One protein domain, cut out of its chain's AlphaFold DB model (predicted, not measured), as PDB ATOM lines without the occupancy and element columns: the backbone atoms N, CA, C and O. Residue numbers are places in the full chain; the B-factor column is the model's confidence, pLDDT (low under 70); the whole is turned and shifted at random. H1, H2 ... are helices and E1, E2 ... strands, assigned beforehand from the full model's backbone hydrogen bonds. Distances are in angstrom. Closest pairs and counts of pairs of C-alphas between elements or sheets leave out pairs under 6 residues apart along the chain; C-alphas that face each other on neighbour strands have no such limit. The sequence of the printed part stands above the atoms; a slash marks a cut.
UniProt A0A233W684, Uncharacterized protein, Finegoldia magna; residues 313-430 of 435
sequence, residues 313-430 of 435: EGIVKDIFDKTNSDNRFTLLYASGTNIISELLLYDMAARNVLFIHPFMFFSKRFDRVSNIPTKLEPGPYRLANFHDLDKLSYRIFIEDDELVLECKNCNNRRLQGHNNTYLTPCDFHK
ATOM      1  N   GLU A 313      39.588  33.268 145.438       72.88
ATOM      2  CA  GLU A 313      40.448  33.476 144.270       72.88
ATOM      3  C   GLU A 313      39.737  34.332 143.218       72.88
ATOM      4  O   GLU A 313      40.323  35.268 142.674       72.88
ATOM      5  N   GLY A 314      38.448  34.071 142.973       77.94
ATOM      6  CA  GLY A 314      37.629  34.871 142.063       77.94
ATOM      7  C   GLY A 314      37.495  36.330 142.512       77.94
ATOM      8  O   GLY A 314      37.567  37.240 141.687       77.94
ATOM      9  N   ILE A 315      37.363  36.573 143.820       77.00
ATOM     10  CA  ILE A 315      37.336  37.930 144.386       77.00
ATOM     11  C   ILE A 315      38.697  38.616 144.216       77.00
ATOM     12  O   ILE A 315      38.745  39.780 143.817       77.00
ATOM     13  N   VAL A 316      39.798  37.917 144.510       78.06
ATOM     14  CA  VAL A 316      41.162  38.449 144.335       78.06
ATOM     15  C   VAL A 316      41.411  38.822 142.880       78.06
ATOM     16  O   VAL A 316      41.916  39.913 142.620       78.06
ATOM     17  N   LYS A 317      41.006  37.964 141.938       80.31
ATOM     18  CA  LYS A 317      41.150  38.210 140.503       80.31
ATOM     19  C   LYS A 317      40.387  39.457 140.049       80.31
ATOM     20  O   LYS A 317      40.985  40.322 139.423       80.31
ATOM     21  N   ASP A 318      39.127  39.623 140.457       80.31
ATOM     22  CA  ASP A 318      38.350  40.835 140.138       80.31
ATOM     23  C   ASP A 318      39.027  42.132 140.622       80.31
ATOM     24  O   ASP A 318      38.945  43.177 139.972       80.31
ATOM     25  N   ILE A 319      39.615  42.095 141.824       80.19
ATOM     26  CA  ILE A 319      40.296  43.245 142.433       80.19
ATOM     27  C   ILE A 319      41.611  43.503 141.696       80.19
ATOM     28  O   ILE A 319      41.922  44.652 141.379       80.19
ATOM     29  N   PHE A 320      42.370  42.446 141.402       84.31
ATOM     30  CA  PHE A 320      43.609  42.518 140.634       84.31
ATOM     31  C   PHE A 320      43.372  43.159 139.264       84.31
ATOM     32  O   PHE A 320      44.009  44.161 138.954       84.31
ATOM     33  N   ASP A 321      42.387  42.676 138.507       82.94
ATOM     34  CA  ASP A 321      42.081  43.173 137.160       82.94
ATOM     35  C   ASP A 321      41.693  44.663 137.161       82.94
ATOM     36  O   ASP A 321      41.982  45.393 136.217       82.94
ATOM     37  N   LYS A 322      41.079  45.154 138.246       81.00
ATOM     38  CA  LYS A 322      40.767  46.585 138.414       81.00
ATOM     39  C   LYS A 322      41.958  47.434 138.848       81.00
ATOM     40  O   LYS A 322      42.042  48.600 138.474       81.00
ATOM     41  N   THR A 323      42.835  46.887 139.685       80.06
ATOM     42  CA  THR A 323      43.958  47.632 140.282       80.06
ATOM     43  C   THR A 323      45.193  47.666 139.385       80.06
ATOM     44  O   THR A 323      45.965  48.628 139.441       80.06
ATOM     45  N   ASN A 324      45.346  46.665 138.522       81.69
ATOM     46  CA  ASN A 324      46.417  46.516 137.543       81.69
ATOM     47  C   ASN A 324      46.108  47.253 136.221       81.69
ATOM     48  O   ASN A 324      46.171  46.682 135.137       81.69
ATOM     49  N   SER A 325      45.733  48.532 136.301       75.00
ATOM     50  CA  SER A 325      45.250  49.313 135.148       75.00
ATOM     51  C   SER A 325      46.292  49.567 134.052       75.00
ATOM     52  O   SER A 325      45.930  49.877 132.923       75.00
ATOM     53  N   ASP A 326      47.579  49.505 134.390       79.25
ATOM     54  CA  ASP A 326      48.698  49.656 133.452       79.25
ATOM     55  C   ASP A 326      49.074  48.335 132.768       79.25
ATOM     56  O   ASP A 326      50.003  48.313 131.962       79.25
ATOM     57  N   ASN A 327      48.358  47.245 133.084       82.75
ATOM     58  CA  ASN A 327      48.688  45.889 132.674       82.75
ATOM     59  C   ASN A 327      50.170  45.588 132.905       82.75
ATOM     60  O   ASN A 327      50.790  45.022 132.021       82.75
ATOM     61  N   ARG A 328      50.772  46.005 134.029       86.69
ATOM     62  CA  ARG A 328      52.184  45.710 134.331       86.69
ATOM     63  C   ARG A 328      52.390  44.308 134.886       86.69
ATOM     64  O   ARG A 328      53.433  43.691 134.658       86.69
ATOM     65  N   PHE A 329      51.411  43.812 135.629       88.81
ATOM     66  CA  PHE A 329      51.500  42.523 136.298       88.81
ATOM     67  C   PHE A 329      50.590  41.497 135.627       88.81
ATOM     68  O   PHE A 329      49.537  41.836 135.097       88.81
ATOM     69  N   THR A 330      50.969  40.225 135.671       88.19
ATOM     70  CA  THR A 330      50.071  39.105 135.350       88.19
ATOM     71  C   THR A 330      49.895  38.266 136.605       88.19
ATOM     72  O   THR A 330      50.884  37.804 137.168       88.19
ATOM     73  N   LEU A 331      48.655  38.078 137.058       87.44
ATOM     74  CA  LEU A 331      48.358  37.193 138.183       87.44
ATOM     75  C   LEU A 331      48.555  35.740 137.738       87.44
ATOM     76  O   LEU A 331      47.803  35.244 136.901       87.44
ATOM     77  N   LEU A 332      49.573  35.082 138.288       83.12
ATOM     78  CA  LEU A 332      49.888  33.681 138.006       83.12
ATOM     79  C   LEU A 332      49.164  32.744 138.969       83.12
ATOM     80  O   LEU A 332      48.657  31.706 138.558       83.12
ATOM     81  N   TYR A 333      49.114  33.118 140.247       81.06
ATOM     82  CA  TYR A 333      48.475  32.326 141.289       81.06
ATOM     83  C   TYR A 333      48.018  33.206 142.453       81.06
ATOM     84  O   TYR A 333      48.632  34.230 142.761       81.06
ATOM     85  N   ALA A 334      46.939  32.786 143.106       78.62
ATOM     86  CA  ALA A 334      46.464  33.332 144.366       78.62
ATOM     87  C   ALA A 334      45.998  32.161 145.235       78.62
ATOM     88  O   ALA A 334      45.037  31.491 144.868       78.62
ATOM     89  N   SER A 335      46.647  31.941 146.380       67.75
ATOM     90  CA  SER A 335      46.278  30.876 147.331       67.75
ATOM     91  C   SER A 335      45.060  31.212 148.199       67.75
ATOM     92  O   SER A 335      44.695  30.459 149.097       67.75
ATOM     93  N   GLY A 336      44.464  32.385 147.996       64.81
ATOM     94  CA  GLY A 336      43.306  32.852 148.742       64.81
ATOM     95  C   GLY A 336      43.432  34.314 149.138       64.81
ATOM     96  O   GLY A 336      44.180  35.094 148.546       64.81
ATOM     97  N   THR A 337      42.646  34.708 150.138       55.69
ATOM     98  CA  THR A 337      42.524  36.111 150.534       55.69
ATOM     99  C   THR A 337      43.293  36.476 151.791       55.69
ATOM    100  O   THR A 337      43.283  37.655 152.108       55.69
ATOM    101  N   ASN A 338      43.856  35.540 152.565       56.66
ATOM    102  CA  ASN A 338      44.246  35.767 153.967       56.66
ATOM    103  C   ASN A 338      45.655  36.336 154.149       56.66
ATOM    104  O   ASN A 338      46.401  36.483 153.193       56.66
ATOM    105  N   ILE A 339      45.999  36.703 155.391       48.81
ATOM    106  CA  ILE A 339      47.294  37.334 155.707       48.81
ATOM    107  C   ILE A 339      48.498  36.412 155.455       48.81
ATOM    108  O   ILE A 339      49.636  36.870 155.436       48.81
ATOM    109  N   ILE A 340      48.227  35.119 155.302       56.59
ATOM    110  CA  ILE A 340      49.176  34.055 154.986       56.59
ATOM    111  C   ILE A 340      49.185  33.807 153.459       56.59
ATOM    112  O   ILE A 340      50.175  33.327 152.917       56.59
ATOM    113  N   SER A 341      48.119  34.185 152.744       67.00
ATOM    114  CA  SER A 341      48.020  34.082 151.287       67.00
ATOM    115  C   SER A 341      48.895  35.130 150.594       67.00
ATOM    116  O   SER A 341      48.812  36.329 150.871       67.00
ATOM    117  N   GLU A 342      49.694  34.683 149.630       77.31
ATOM    118  CA  GLU A 342      50.486  35.545 148.755       77.31
ATOM    119  C   GLU A 342      49.931  35.510 147.333       77.31
ATOM    120  O   GLU A 342      49.393  34.504 146.865       77.31
ATOM    121  N   LEU A 343      50.057  36.638 146.639       83.56
ATOM    122  CA  LEU A 343      49.869  36.700 145.202       83.56
ATOM    123  C   LEU A 343      51.187  36.344 144.534       83.56
ATOM    124  O   LEU A 343      52.222  36.948 144.832       83.56
ATOM    125  N   LEU A 344      51.115  35.421 143.583       86.25
ATOM    126  CA  LEU A 344      52.182  35.191 142.634       86.25
ATOM    127  C   LEU A 344      51.912  36.016 141.384       86.25
ATOM    128  O   LEU A 344      50.965  35.747 140.641       86.25
ATOM    129  N   LEU A 345      52.761  37.001 141.137       89.06
ATOM    130  CA  LEU A 345      52.638  37.901 140.002       89.06
ATOM    131  C   LEU A 345      53.850  37.754 139.089       89.06
ATOM    132  O   LEU A 345      54.978  37.660 139.558       89.06
ATOM    133  N   TYR A 346      53.642  37.810 137.781       88.00
ATOM    134  CA  TYR A 346      54.718  38.104 136.843       88.00
ATOM    135  C   TYR A 346      54.772  39.614 136.617       88.00
ATOM    136  O   TYR A 346      53.810  40.191 136.111       88.00
ATOM    137  N   ASP A 347      55.874  40.253 137.005       88.44
ATOM    138  CA  ASP A 347      56.140  41.658 136.712       88.44
ATOM    139  C   ASP A 347      56.840  41.774 135.359       88.44
ATOM    140  O   ASP A 347      57.988  41.357 135.179       88.44
ATOM    141  N   MET A 348      56.147  42.381 134.403       85.88
ATOM    142  CA  MET A 348      56.602  42.477 133.019       85.88
ATOM    143  C   MET A 348      57.702  43.520 132.844       85.88
ATOM    144  O   MET A 348      58.529  43.380 131.942       85.88
ATOM    145  N   ALA A 349      57.770  44.509 133.739       83.25
ATOM    146  CA  ALA A 349      58.861  45.475 133.779       83.25
ATOM    147  C   ALA A 349      60.158  44.817 134.268       83.25
ATOM    148  O   ALA A 349      61.223  45.019 133.692       83.25
ATOM    149  N   ALA A 350      60.054  43.997 135.317       82.50
ATOM    150  CA  ALA A 350      61.192  43.291 135.896       82.50
ATOM    151  C   ALA A 350      61.569  42.009 135.132       82.50
ATOM    152  O   ALA A 350      62.634  41.448 135.384       82.50
ATOM    153  N   ARG A 351      60.688  41.524 134.241       81.25
ATOM    154  CA  ARG A 351      60.741  40.186 133.616       81.25
ATOM    155  C   ARG A 351      60.964  39.079 134.639       81.25
ATOM    156  O   ARG A 351      61.744  38.155 134.423       81.25
ATOM    157  N   ASN A 352      60.295  39.206 135.776       83.50
ATOM    158  CA  ASN A 352      60.545  38.358 136.922       83.50
ATOM    159  C   ASN A 352      59.269  38.131 137.725       83.50
ATOM    160  O   ASN A 352      58.262  38.819 137.557       83.50
ATOM    161  N   VAL A 353      59.325  37.149 138.607       86.44
ATOM    162  CA  VAL A 353      58.221  36.769 139.471       86.44
ATOM    163  C   VAL A 353      58.310  37.524 140.789       86.44
ATOM    164  O   VAL A 353      59.374  37.623 141.402       86.44
ATOM    165  N   LEU A 354      57.167  38.041 141.213       88.75
ATOM    166  CA  LEU A 354      56.951  38.757 142.454       88.75
ATOM    167  C   LEU A 354      55.987  37.957 143.331       88.75
ATOM    168  O   LEU A 354      54.847  37.707 142.945       88.75
ATOM    169  N   PHE A 355      56.448  37.629 144.530       86.94
ATOM    170  CA  PHE A 355      55.622  37.169 145.636       86.94
ATOM    171  C   PHE A 355      55.241  38.379 146.465       86.94
ATOM    172  O   PHE A 355      56.113  39.119 146.927       86.94
ATOM    173  N   ILE A 356      53.946  38.633 146.610       85.19
ATOM    174  CA  ILE A 356      53.485  39.809 147.338       85.19
ATOM    175  C   ILE A 356      52.152  39.557 148.028       85.19
ATOM    176  O   ILE A 356      51.192  39.069 147.440       85.19
ATOM    177  N   HIS A 357      52.061  39.964 149.284       82.12
ATOM    178  CA  HIS A 357      50.818  39.981 150.030       82.12
ATOM    179  C   HIS A 357      49.782  40.871 149.305       82.12
ATOM    180  O   HIS A 357      50.106  42.015 148.955       82.12
ATOM    181  N   PRO A 358      48.511  40.441 149.164       79.94
ATOM    182  CA  PRO A 358      47.476  41.172 148.428       79.94
ATOM    183  C   PRO A 358      47.374  42.664 148.785       79.94
ATOM    184  O   PRO A 358      47.425  43.530 147.915       79.94
ATOM    185  N   PHE A 359      47.331  42.995 150.081       77.06
ATOM    186  CA  PHE A 359      47.358  44.387 150.550       77.06
ATOM    187  C   PHE A 359      48.500  45.230 149.979       77.06
ATOM    188  O   PHE A 359      48.289  46.385 149.619       77.06
ATOM    189  N   MET A 360      49.719  44.691 149.963       80.19
ATOM    190  CA  MET A 360      50.909  45.428 149.549       80.19
ATOM    191  C   MET A 360      50.819  45.782 148.065       80.19
ATOM    192  O   MET A 360      51.136  46.908 147.686       80.19
ATOM    193  N   PHE A 361      50.280  44.866 147.257       83.69
ATOM    194  CA  PHE A 361      49.970  45.115 145.855       83.69
ATOM    195  C   PHE A 361      48.870  46.176 145.687       83.69
ATOM    196  O   PHE A 361      49.088  47.192 145.028       83.69
ATOM    197  N   PHE A 362      47.716  46.009 146.344       80.19
ATOM    198  CA  PHE A 362      46.575  46.928 146.195       80.19
ATOM    199  C   PHE A 362      46.838  48.333 146.755       80.19
ATOM    200  O   PHE A 362      46.272  49.310 146.269       80.19
ATOM    201  N   SER A 363      47.718  48.454 147.751       75.94
ATOM    202  CA  SER A 363      48.200  49.741 148.272       75.94
ATOM    203  C   SER A 363      49.414  50.293 147.516       75.94
ATOM    204  O   SER A 363      49.908  51.362 147.871       75.94
ATOM    205  N   LYS A 364      49.900  49.588 146.483       78.88
ATOM    206  CA  LYS A 364      51.098  49.928 145.695       78.88
ATOM    207  C   LYS A 364      52.346  50.184 146.560       78.88
ATOM    208  O   LYS A 364      53.174  51.034 146.245       78.88
ATOM    209  N   ARG A 365      52.502  49.435 147.657       77.31
ATOM    210  CA  ARG A 365      53.587  49.569 148.647       77.31
ATOM    211  C   ARG A 365      54.820  48.733 148.293       77.31
ATOM    212  O   ARG A 365      55.302  47.915 149.072       77.31
ATOM    213  N   PHE A 366      55.357  48.937 147.095       79.31
ATOM    214  CA  PHE A 366      56.514  48.166 146.630       79.31
ATOM    215  C   PHE A 366      57.812  48.482 147.403       79.31
ATOM    216  O   PHE A 366      58.744  47.689 147.384       79.31
ATOM    217  N   ASP A 367      57.848  49.570 148.179       77.38
ATOM    218  CA  ASP A 367      58.960  49.951 149.063       77.38
ATOM    219  C   ASP A 367      59.293  48.918 150.154       77.38
ATOM    220  O   ASP A 367      60.375  48.968 150.731       77.38
ATOM    221  N   ARG A 368      58.380  47.983 150.454       77.44
ATOM    222  CA  ARG A 368      58.618  46.896 151.422       77.44
ATOM    223  C   ARG A 368      58.837  45.533 150.771       77.44
ATOM    224  O   ARG A 368      58.785  44.519 151.465       77.44
ATOM    225  N   VAL A 369      59.014  45.504 149.454       83.44
ATOM    226  CA  VAL A 369      59.372  44.291 148.726       83.44
ATOM    227  C   VAL A 369      60.887  44.157 148.758       83.44
ATOM    228  O   VAL A 369      61.615  45.057 148.336       83.44
ATOM    229  N   SER A 370      61.368  43.027 149.262       83.31
ATOM    230  CA  SER A 370      62.793  42.718 149.250       83.31
ATOM    231  C   SER A 370      63.299  42.575 147.814       83.31
ATOM    232  O   SER A 370      62.630  41.990 146.960       83.31
ATOM    233  N   ASN A 371      64.502  43.101 147.559       82.44
ATOM    234  CA  ASN A 371      65.171  43.042 146.255       82.44
ATOM    235  C   ASN A 371      64.353  43.652 145.104       82.44
ATOM    236  O   ASN A 371      64.399  43.159 143.978       82.44
ATOM    237  N   ILE A 372      63.596  44.724 145.378       83.38
ATOM    238  CA  ILE A 372      62.907  45.471 144.325       83.38
ATOM    239  C   ILE A 372      63.907  45.940 143.246       83.38
ATOM    240  O   ILE A 372      64.960  46.489 143.593       83.38
ATOM    241  N   PRO A 373      63.610  45.750 141.946       78.88
ATOM    242  CA  PRO A 373      64.467  46.235 140.870       78.88
ATOM    243  C   PRO A 373      64.713  47.745 140.970       78.88
ATOM    244  O   PRO A 373      63.778  48.529 141.127       78.88
ATOM    245  N   THR A 374      65.976  48.161 140.849       76.06
ATOM    246  CA  THR A 374      66.399  49.567 141.000       76.06
ATOM    247  C   THR A 374      65.990  50.462 139.831       76.06
ATOM    248  O   THR A 374      65.886  51.675 140.001       76.06
ATOM    249  N   LYS A 375      65.743  49.887 138.650       75.38
ATOM    250  CA  LYS A 375      65.214  50.588 137.476       75.38
ATOM    251  C   LYS A 375      64.021  49.822 136.928       75.38
ATOM    252  O   LYS A 375      64.151  48.678 136.507       75.38
ATOM    253  N   LEU A 376      62.870  50.478 136.939       70.69
ATOM    254  CA  LEU A 376      61.663  50.019 136.271       70.69
ATOM    255  C   LEU A 376      61.453  50.940 135.078       70.69
ATOM    256  O   LEU A 376      61.295  52.146 135.264       70.69
ATOM    257  N   GLU A 377      61.500  50.397 133.866       64.06
ATOM    258  CA  GLU A 377      61.246  51.206 132.678       64.06
ATOM    259  C   GLU A 377      59.745  51.504 132.573       64.06
ATOM    260  O   GLU A 377      58.940  50.564 132.583       64.06
ATOM    261  N   PRO A 378      59.337  52.783 132.486       58.41
ATOM    262  CA  PRO A 378      57.980  53.135 132.109       58.41
ATOM    263  C   PRO A 378      57.816  52.810 130.624       58.41
ATOM    264  O   PRO A 378      58.410  53.459 129.766       58.41
ATOM    265  N   GLY A 379      57.024  51.794 130.312       65.31
ATOM    266  CA  GLY A 379      56.743  51.401 128.938       65.31
ATOM    267  C   GLY A 379      55.371  50.748 128.836       65.31
ATOM    268  O   GLY A 379      54.824  50.328 129.855       65.31
ATOM    269  N   PRO A 380      54.784  50.668 127.631       69.50
ATOM    270  CA  PRO A 380      53.570  49.893 127.431       69.50
ATOM    271  C   PRO A 380      53.882  48.419 127.709       69.50
ATOM    272  O   PRO A 380      54.553  47.746 126.926       69.50
ATOM    273  N   TYR A 381      53.424  47.927 128.856       78.62
ATOM    274  CA  TYR A 381      53.574  46.530 129.232       78.62
ATOM    275  C   TYR A 381      52.583  45.689 128.412       78.62
ATOM    276  O   TYR A 381      51.388  45.983 128.351       78.62
ATOM    277  N   ARG A 382      53.086  44.657 127.728       76.88
ATOM    278  CA  ARG A 382      52.252  43.663 127.031       76.88
ATOM    279  C   ARG A 382      51.969  42.517 127.988       76.88
ATOM    280  O   ARG A 382      52.901  42.127 128.672       76.88
ATOM    281  N   LEU A 383      50.772  41.931 127.961       70.12
ATOM    282  CA  LEU A 383      50.439  40.723 128.731       70.12
ATOM    283  C   LEU A 383      51.477  39.606 128.525       70.12
ATOM    284  O   LEU A 383      51.870  39.315 127.391       70.12
ATOM    285  N   ALA A 384      51.890  38.972 129.622       73.69
ATOM    286  CA  ALA A 384      52.810  37.847 129.587       73.69
ATOM    287  C   ALA A 384      52.111  36.628 128.986       73.69
ATOM    288  O   ALA A 384      50.980  36.301 129.350       73.69
ATOM    289  N   ASN A 385      52.787  35.947 128.063       76.19
ATOM    290  CA  ASN A 385      52.319  34.672 127.531       76.19
ATOM    291  C   ASN A 385      53.051  33.501 128.203       76.19
ATOM    292  O   ASN A 385      54.016  33.689 128.943       76.19
ATOM    293  N   PHE A 386      52.602  32.279 127.919       70.25
ATOM    294  CA  PHE A 386      53.206  31.063 128.466       70.25
ATOM    295  C   PHE A 386      54.719  30.971 128.178       70.25
ATOM    296  O   PHE A 386      55.495  30.624 129.063       70.25
ATOM    297  N   HIS A 387      55.171  31.404 126.995       75.94
ATOM    298  CA  HIS A 387      56.598  31.427 126.658       75.94
ATOM    299  C   HIS A 387      57.420  32.406 127.501       75.94
ATOM    300  O   HIS A 387      58.619  32.202 127.680       75.94
ATOM    301  N   ASP A 388      56.820  33.485 128.004       73.75
ATOM    302  CA  ASP A 388      57.509  34.411 128.903       73.75
ATOM    303  C   ASP A 388      57.698  33.792 130.306       73.75
ATOM    304  O   ASP A 388      58.703  34.078 130.960       73.75
ATOM    305  N   LEU A 389      56.824  32.863 130.719       75.19
ATOM    306  CA  LEU A 389      56.995  32.051 131.933       75.19
ATOM    307  C   LEU A 389      58.025  30.927 131.742       75.19
ATOM    308  O   LEU A 389      58.817  30.647 132.644       75.19
ATOM    309  N   ASP A 390      58.095  30.331 130.551       77.19
ATOM    310  CA  ASP A 390      59.109  29.319 130.224       77.19
ATOM    311  C   ASP A 390      60.544  29.862 130.293       77.19
ATOM    312  O   ASP A 390      61.480  29.100 130.545       77.19
ATOM    313  N   LYS A 391      60.729  31.176 130.140       75.88
ATOM    314  CA  LYS A 391      62.035  31.845 130.268       75.88
ATOM    315  C   LYS A 391      62.489  32.050 131.712       75.88
ATOM    316  O   LYS A 391      63.641  32.414 131.932       75.88
ATOM    317  N   LEU A 392      61.615  31.842 132.696       78.19
ATOM    318  CA  LEU A 392      61.989  31.953 134.103       78.19
ATOM    319  C   LEU A 392      63.019  30.882 134.471       78.19
ATOM    320  O   LEU A 392      62.903  29.736 134.035       78.19
ATOM    321  N   SER A 393      63.960  31.214 135.360       79.50
ATOM    322  CA  SER A 393      64.945  30.266 135.914       79.50
ATOM    323  C   SER A 393      64.323  29.159 136.780       79.50
ATOM    324  O   SER A 393      65.028  28.256 137.236       79.50
ATOM    325  N   TYR A 394      63.012  29.226 137.018       82.31
ATOM    326  CA  TYR A 394      62.260  28.330 137.885       82.31
ATOM    327  C   TYR A 394      61.071  27.716 137.144       82.31
ATOM    328  O   TYR A 394      60.461  28.354 136.285       82.31
ATOM    329  N   ARG A 395      60.742  26.471 137.489       85.50
ATOM    330  CA  ARG A 395      59.410  25.890 137.311       85.50
ATOM    331  C   ARG A 395      58.604  26.181 138.569       85.50
ATOM    332  O   ARG A 395      59.143  26.155 139.673       85.50
ATOM    333  N   ILE A 396      57.330  26.480 138.371       81.12
ATOM    334  CA  ILE A 396      56.400  26.840 139.434       81.12
ATOM    335  C   ILE A 396      55.256  25.844 139.368       81.12
ATOM    336  O   ILE A 396      54.670  25.661 138.301       81.12
ATOM    337  N   PHE A 397      54.948  25.207 140.487       83.19
ATOM    338  CA  PHE A 397      53.828  24.282 140.592       83.19
ATOM    339  C   PHE A 397      53.229  24.327 141.997       83.19
ATOM    340  O   PHE A 397      53.823  24.877 142.926       83.19
ATOM    341  N   ILE A 398      52.014  23.800 142.113       76.50
ATOM    342  CA  ILE A 398      51.251  23.739 143.359       76.50
ATOM    343  C   ILE A 398      51.265  22.284 143.821       76.50
ATOM    344  O   ILE A 398      50.887  21.399 143.053       76.50
ATOM    345  N   GLU A 399      51.697  22.048 145.054       79.88
ATOM    346  CA  GLU A 399      51.661  20.744 145.717       79.88
ATOM    347  C   GLU A 399      51.054  20.924 147.107       79.88
ATOM    348  O   GLU A 399      51.520  21.769 147.862       79.88
ATOM    349  N   ASP A 400      50.010  20.157 147.434       76.50
ATOM    350  CA  ASP A 400      49.307  20.223 148.727       76.50
ATOM    351  C   ASP A 400      48.886  21.654 149.137       76.50
ATOM    352  O   ASP A 400      49.072  22.069 150.277       76.50
ATOM    353  N   ASP A 401      48.343  22.420 148.179       68.38
ATOM    354  CA  ASP A 401      47.969  23.847 148.294       68.38
ATOM    355  C   ASP A 401      49.136  24.822 148.566       68.38
ATOM    356  O   ASP A 401      48.939  26.042 148.631       68.38
ATOM    357  N   GLU A 402      50.366  24.314 148.622       69.06
ATOM    358  CA  GLU A 402      51.591  25.084 148.795       69.06
ATOM    359  C   GLU A 402      52.280  25.345 147.453       69.06
ATOM    360  O   GLU A 402      52.265  24.536 146.519       69.06
ATOM    361  N   LEU A 403      52.912  26.514 147.347       74.69
ATOM    362  CA  LEU A 403      53.618  26.898 146.135       74.69
ATOM    363  C   LEU A 403      55.073  26.441 146.189       74.69
ATOM    364  O   LEU A 403      55.855  26.870 147.044       74.69
ATOM    365  N   VAL A 404      55.448  25.609 145.221       81.25
ATOM    366  CA  VAL A 404      56.797  25.067 145.108       81.25
ATOM    367  C   VAL A 404      57.511  25.663 143.902       81.25
ATOM    368  O   VAL A 404      56.994  25.710 142.782       81.25
ATOM    369  N   LEU A 405      58.740  26.111 144.147       83.56
ATOM    370  CA  LEU A 405      59.654  26.618 143.135       83.56
ATOM    371  C   LEU A 405      60.780  25.615 142.920       83.56
ATOM    372  O   LEU A 405      61.558  25.348 143.834       83.56
ATOM    373  N   GLU A 406      60.912  25.099 141.705       86.50
ATOM    374  CA  GLU A 406      62.017  24.230 141.306       86.50
ATOM    375  C   GLU A 406      62.958  24.992 140.376       86.50
ATOM    376  O   GLU A 406      62.552  25.471 139.319       86.50
ATOM    377  N   CYS A 407      64.232  25.120 140.742       83.94
ATOM    378  CA  CYS A 407      65.214  25.727 139.845       83.94
ATOM    379  C   CYS A 407      65.443  24.833 138.619       83.94
ATOM    380  O   CYS A 407      65.852  23.688 138.768       83.94
ATOM    381  N   LYS A 408      65.287  25.376 137.404       83.94
ATOM    382  CA  LYS A 408      65.512  24.628 136.150       83.94
ATOM    383  C   LYS A 408      66.963  24.177 135.950       83.94
ATOM    384  O   LYS A 408      67.197  23.286 135.145       83.94
ATOM    385  N   ASN A 409      67.918  24.809 136.633       81.62
ATOM    386  CA  ASN A 409      69.342  24.518 136.471       81.62
ATOM    387  C   ASN A 409      69.833  23.432 137.442       81.62
ATOM    388  O   ASN A 409      70.440  22.455 137.026       81.62
ATOM    389  N   CYS A 410      69.564  23.587 138.743       84.69
ATOM    390  CA  CYS A 410      70.057  22.659 139.770       84.69
ATOM    391  C   CYS A 410      68.986  21.713 140.334       84.69
ATOM    392  O   CYS A 410      69.291  20.939 141.237       84.69
ATOM    393  N   ASN A 411      67.738  21.794 139.855       83.88
ATOM    394  CA  ASN A 411      66.570  21.043 140.343       83.88
ATOM    395  C   ASN A 411      66.293  21.201 141.848       83.88
ATOM    396  O   ASN A 411      65.537  20.434 142.440       83.88
ATOM    397  N   ASN A 412      66.893  22.205 142.497       82.50
ATOM    398  CA  ASN A 412      66.625  22.473 143.899       82.50
ATOM    399  C   ASN A 412      65.196  23.000 144.049       82.50
ATOM    400  O   ASN A 412      64.830  24.001 143.420       82.50
ATOM    401  N   ARG A 413      64.419  22.326 144.895       83.19
ATOM    402  CA  ARG A 413      63.041  22.677 145.222       83.19
ATOM    403  C   ARG A 413      63.030  23.497 146.503       83.19
ATOM    404  O   ARG A 413      63.629  23.113 147.504       83.19
ATOM    405  N   ARG A 414      62.348  24.635 146.475       75.44
ATOM    406  CA  ARG A 414      62.136  25.482 147.649       75.44
ATOM    407  C   ARG A 414      60.641  25.685 147.844       75.44
ATOM    408  O   ARG A 414      59.954  26.120 146.922       75.44
ATOM    409  N   LEU A 415      60.174  25.386 149.054       71.06
ATOM    410  CA  LEU A 415      58.911  25.910 149.559       71.06
ATOM    411  C   LEU A 415      59.122  27.400 149.806       71.06
ATOM    412  O   LEU A 415      60.059  27.786 150.516       71.06
ATOM    413  N   GLN A 416      58.314  28.239 149.171       66.88
ATOM    414  CA  GLN A 416      58.465  29.675 149.327       66.88
ATOM    415  C   GLN A 416      57.757  30.121 150.611       66.88
ATOM    416  O   GLN A 416      56.557  29.935 150.765       66.88
ATOM    417  N   GLY A 417      58.515  30.698 151.548       60.88
ATOM    418  CA  GLY A 417      57.951  31.275 152.772       60.88
ATOM    419  C   GLY A 417      57.260  32.621 152.522       60.88
ATOM    420  O   GLY A 417      57.595  33.310 151.560       60.88
ATOM    421  N   HIS A 418      56.362  33.002 153.440       64.56
ATOM    422  CA  HIS A 418      55.492  34.192 153.392       64.56
ATOM    423  C   HIS A 418      56.232  35.546 153.478       64.56
ATOM    424  O   HIS A 418      56.077  36.286 154.457       64.56
ATOM    425  N   ASN A 419      57.066  35.878 152.494       71.56
ATOM    426  CA  ASN A 419      57.780  37.146 152.424       71.56
ATOM    427  C   ASN A 419      57.598  37.829 151.063       71.56
ATOM    428  O   ASN A 419      57.908  37.261 150.018       71.56
ATOM    429  N   ASN A 420      57.238  39.120 151.093       83.88
ATOM    430  CA  ASN A 420      57.164  39.963 149.897       83.88
ATOM    431  C   ASN A 420      58.542  40.070 149.212       83.88
ATOM    432  O   ASN A 420      59.407  40.814 149.684       83.88
ATOM    433  N   THR A 421      58.753  39.377 148.095       87.38
ATOM    434  CA  THR A 421      60.059  39.321 147.427       87.38
ATOM    435  C   THR A 421      59.933  39.133 145.922       87.38
ATOM    436  O   THR A 421      59.067  38.405 145.436       87.38
ATOM    437  N   TYR A 422      60.857  39.732 145.172       86.44
ATOM    438  CA  TYR A 422      61.149  39.237 143.829       86.44
ATOM    439  C   TYR A 422      61.945  37.941 143.934       86.44
ATOM    440  O   TYR A 422      62.819  37.816 144.800       86.44
ATOM    441  N   LEU A 423      61.662  36.983 143.053       81.00
ATOM    442  CA  LEU A 423      62.486  35.787 142.953       81.00
ATOM    443  C   LEU A 423      63.854  36.148 142.397       81.00
ATOM    444  O   LEU A 423      63.995  36.598 141.266       81.00
ATOM    445  N   THR A 424      64.893  35.926 143.186       75.94
ATOM    446  CA  THR A 424      66.261  36.002 142.686       75.94
ATOM    447  C   THR A 424      66.601  34.712 141.945       75.94
ATOM    448  O   THR A 424      66.199  33.648 142.414       75.94
ATOM    449  N   PRO A 425      67.366  34.765 140.841       68.12
ATOM    450  CA  PRO A 425      67.952  33.572 140.243       68.12
ATOM    451  C   PRO A 425      68.730  32.754 141.278       68.12
ATOM    452  O   PRO A 425      69.288  33.301 142.231       68.12
ATOM    453  N   CYS A 426      68.766  31.439 141.091       71.06
ATOM    454  CA  CYS A 426      69.426  30.530 142.020       71.06
ATOM    455  C   CYS A 426      70.924  30.850 142.105       71.06
ATOM    456  O   CYS A 426      71.559  30.996 141.066       71.06
ATOM    457  N   ASP A 427      71.511  30.910 143.307       62.50
ATOM    458  CA  ASP A 427      72.929  31.274 143.487       62.50
ATOM    459  C   ASP A 427      73.915  30.326 142.786       62.50
ATOM    460  O   ASP A 427      75.025  30.744 142.475       62.50
ATOM    461  N   PHE A 428      73.500  29.105 142.429       58.38
ATOM    462  CA  PHE A 428      74.274  28.215 141.548       58.38
ATOM    463  C   PHE A 428      74.531  28.813 140.144       58.38
ATOM    464  O   PHE A 428      75.362  28.294 139.410       58.38
ATOM    465  N   HIS A 429      73.867  29.916 139.760       49.53
ATOM    466  CA  HIS A 429      74.223  30.714 138.578       49.53
ATOM    467  C   HIS A 429      75.505  31.545 138.750       49.53
ATOM    468  O   HIS A 429      76.092  31.937 137.747       49.53
ATOM    469  N   LYS A 430      75.956  31.845 139.977       46.50
ATOM    470  CA  LYS A 430      77.110  32.739 140.201       46.50
ATOM    471  C   LYS A 430      78.469  32.076 139.963       46.50
ATOM    472  O   LYS A 430      79.459  32.788 139.846       46.50
TER     473      LYS A 430
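Overview. This is residues 313 to 430 of the 435 residues of an uncharacterized protein of Finegoldia magna (UniProt A0A233W684). Two small three-stranded sheets make two lobes: E1, E2 and E3 near the middle of the domain, with H1 and H2 over one face, and E4, E5 and E6 towards one end with no helix on them. A long loop, residues 363 to 385, swings round the outside from H2 to H3, and the last stretch returns to E3. The printed part has 118 residues, under half in named elements, in the order H1 E1 E2 E3 H2 H3 E4 E5 E6, of mixed class; each sheet is an antiparallel meander, each strand the neighbour of the one before. It is compact, with a radius of gyration of the C-alphas of 13.8 A and spans of 38 by 34 by 27 A.

Along the chain. Find E1 at C-alpha 329, (51.500, 42.523, 136.298); it runs 13.2 A to 334, before E2, 343 to 347, and E3, 352 to 356. H1, residues 313 to 323, starts at (40.448, 33.476, 144.270) and spans 15.1 A; H2 is 358 to 362 and H3 386 to 390. E4, 394 to 399, spans 15.2 A, E5, 402 to 407, 16.3 A, and E6, 413 to 415, ends at (58.911, 25.910, 149.559).

Arrangement. Look at hairpin E1 and E2 for N 332 and O 344, 2.8 A, and at hairpin E2 and E3 for N 345 and O 354, 2.8 A. H1 is over E1 at a height of 9.3 A; H2, on the same face, is only just over E3, with 3 C-alphas on it. H3 only grazes this sheet with residues 388 to 389. In the other sheet, N 395 and O 406 are 2.8 A apart in hairpin E4 and E5, N 414 and O 405 2.8 A in hairpin E5 and E6. In H1, H2 and H3 every O i to N i+4 pair is within hydrogen-bond range.

Size, cuts and confidence. The C-alphas of Ile 315 and Lys 430, the two farthest apart, are 40.3 A apart. The printed part has no cut, and H2 to H3 is a long link. Residues 335 to 341 and 427 to 430 are among those with pLDDT under 70.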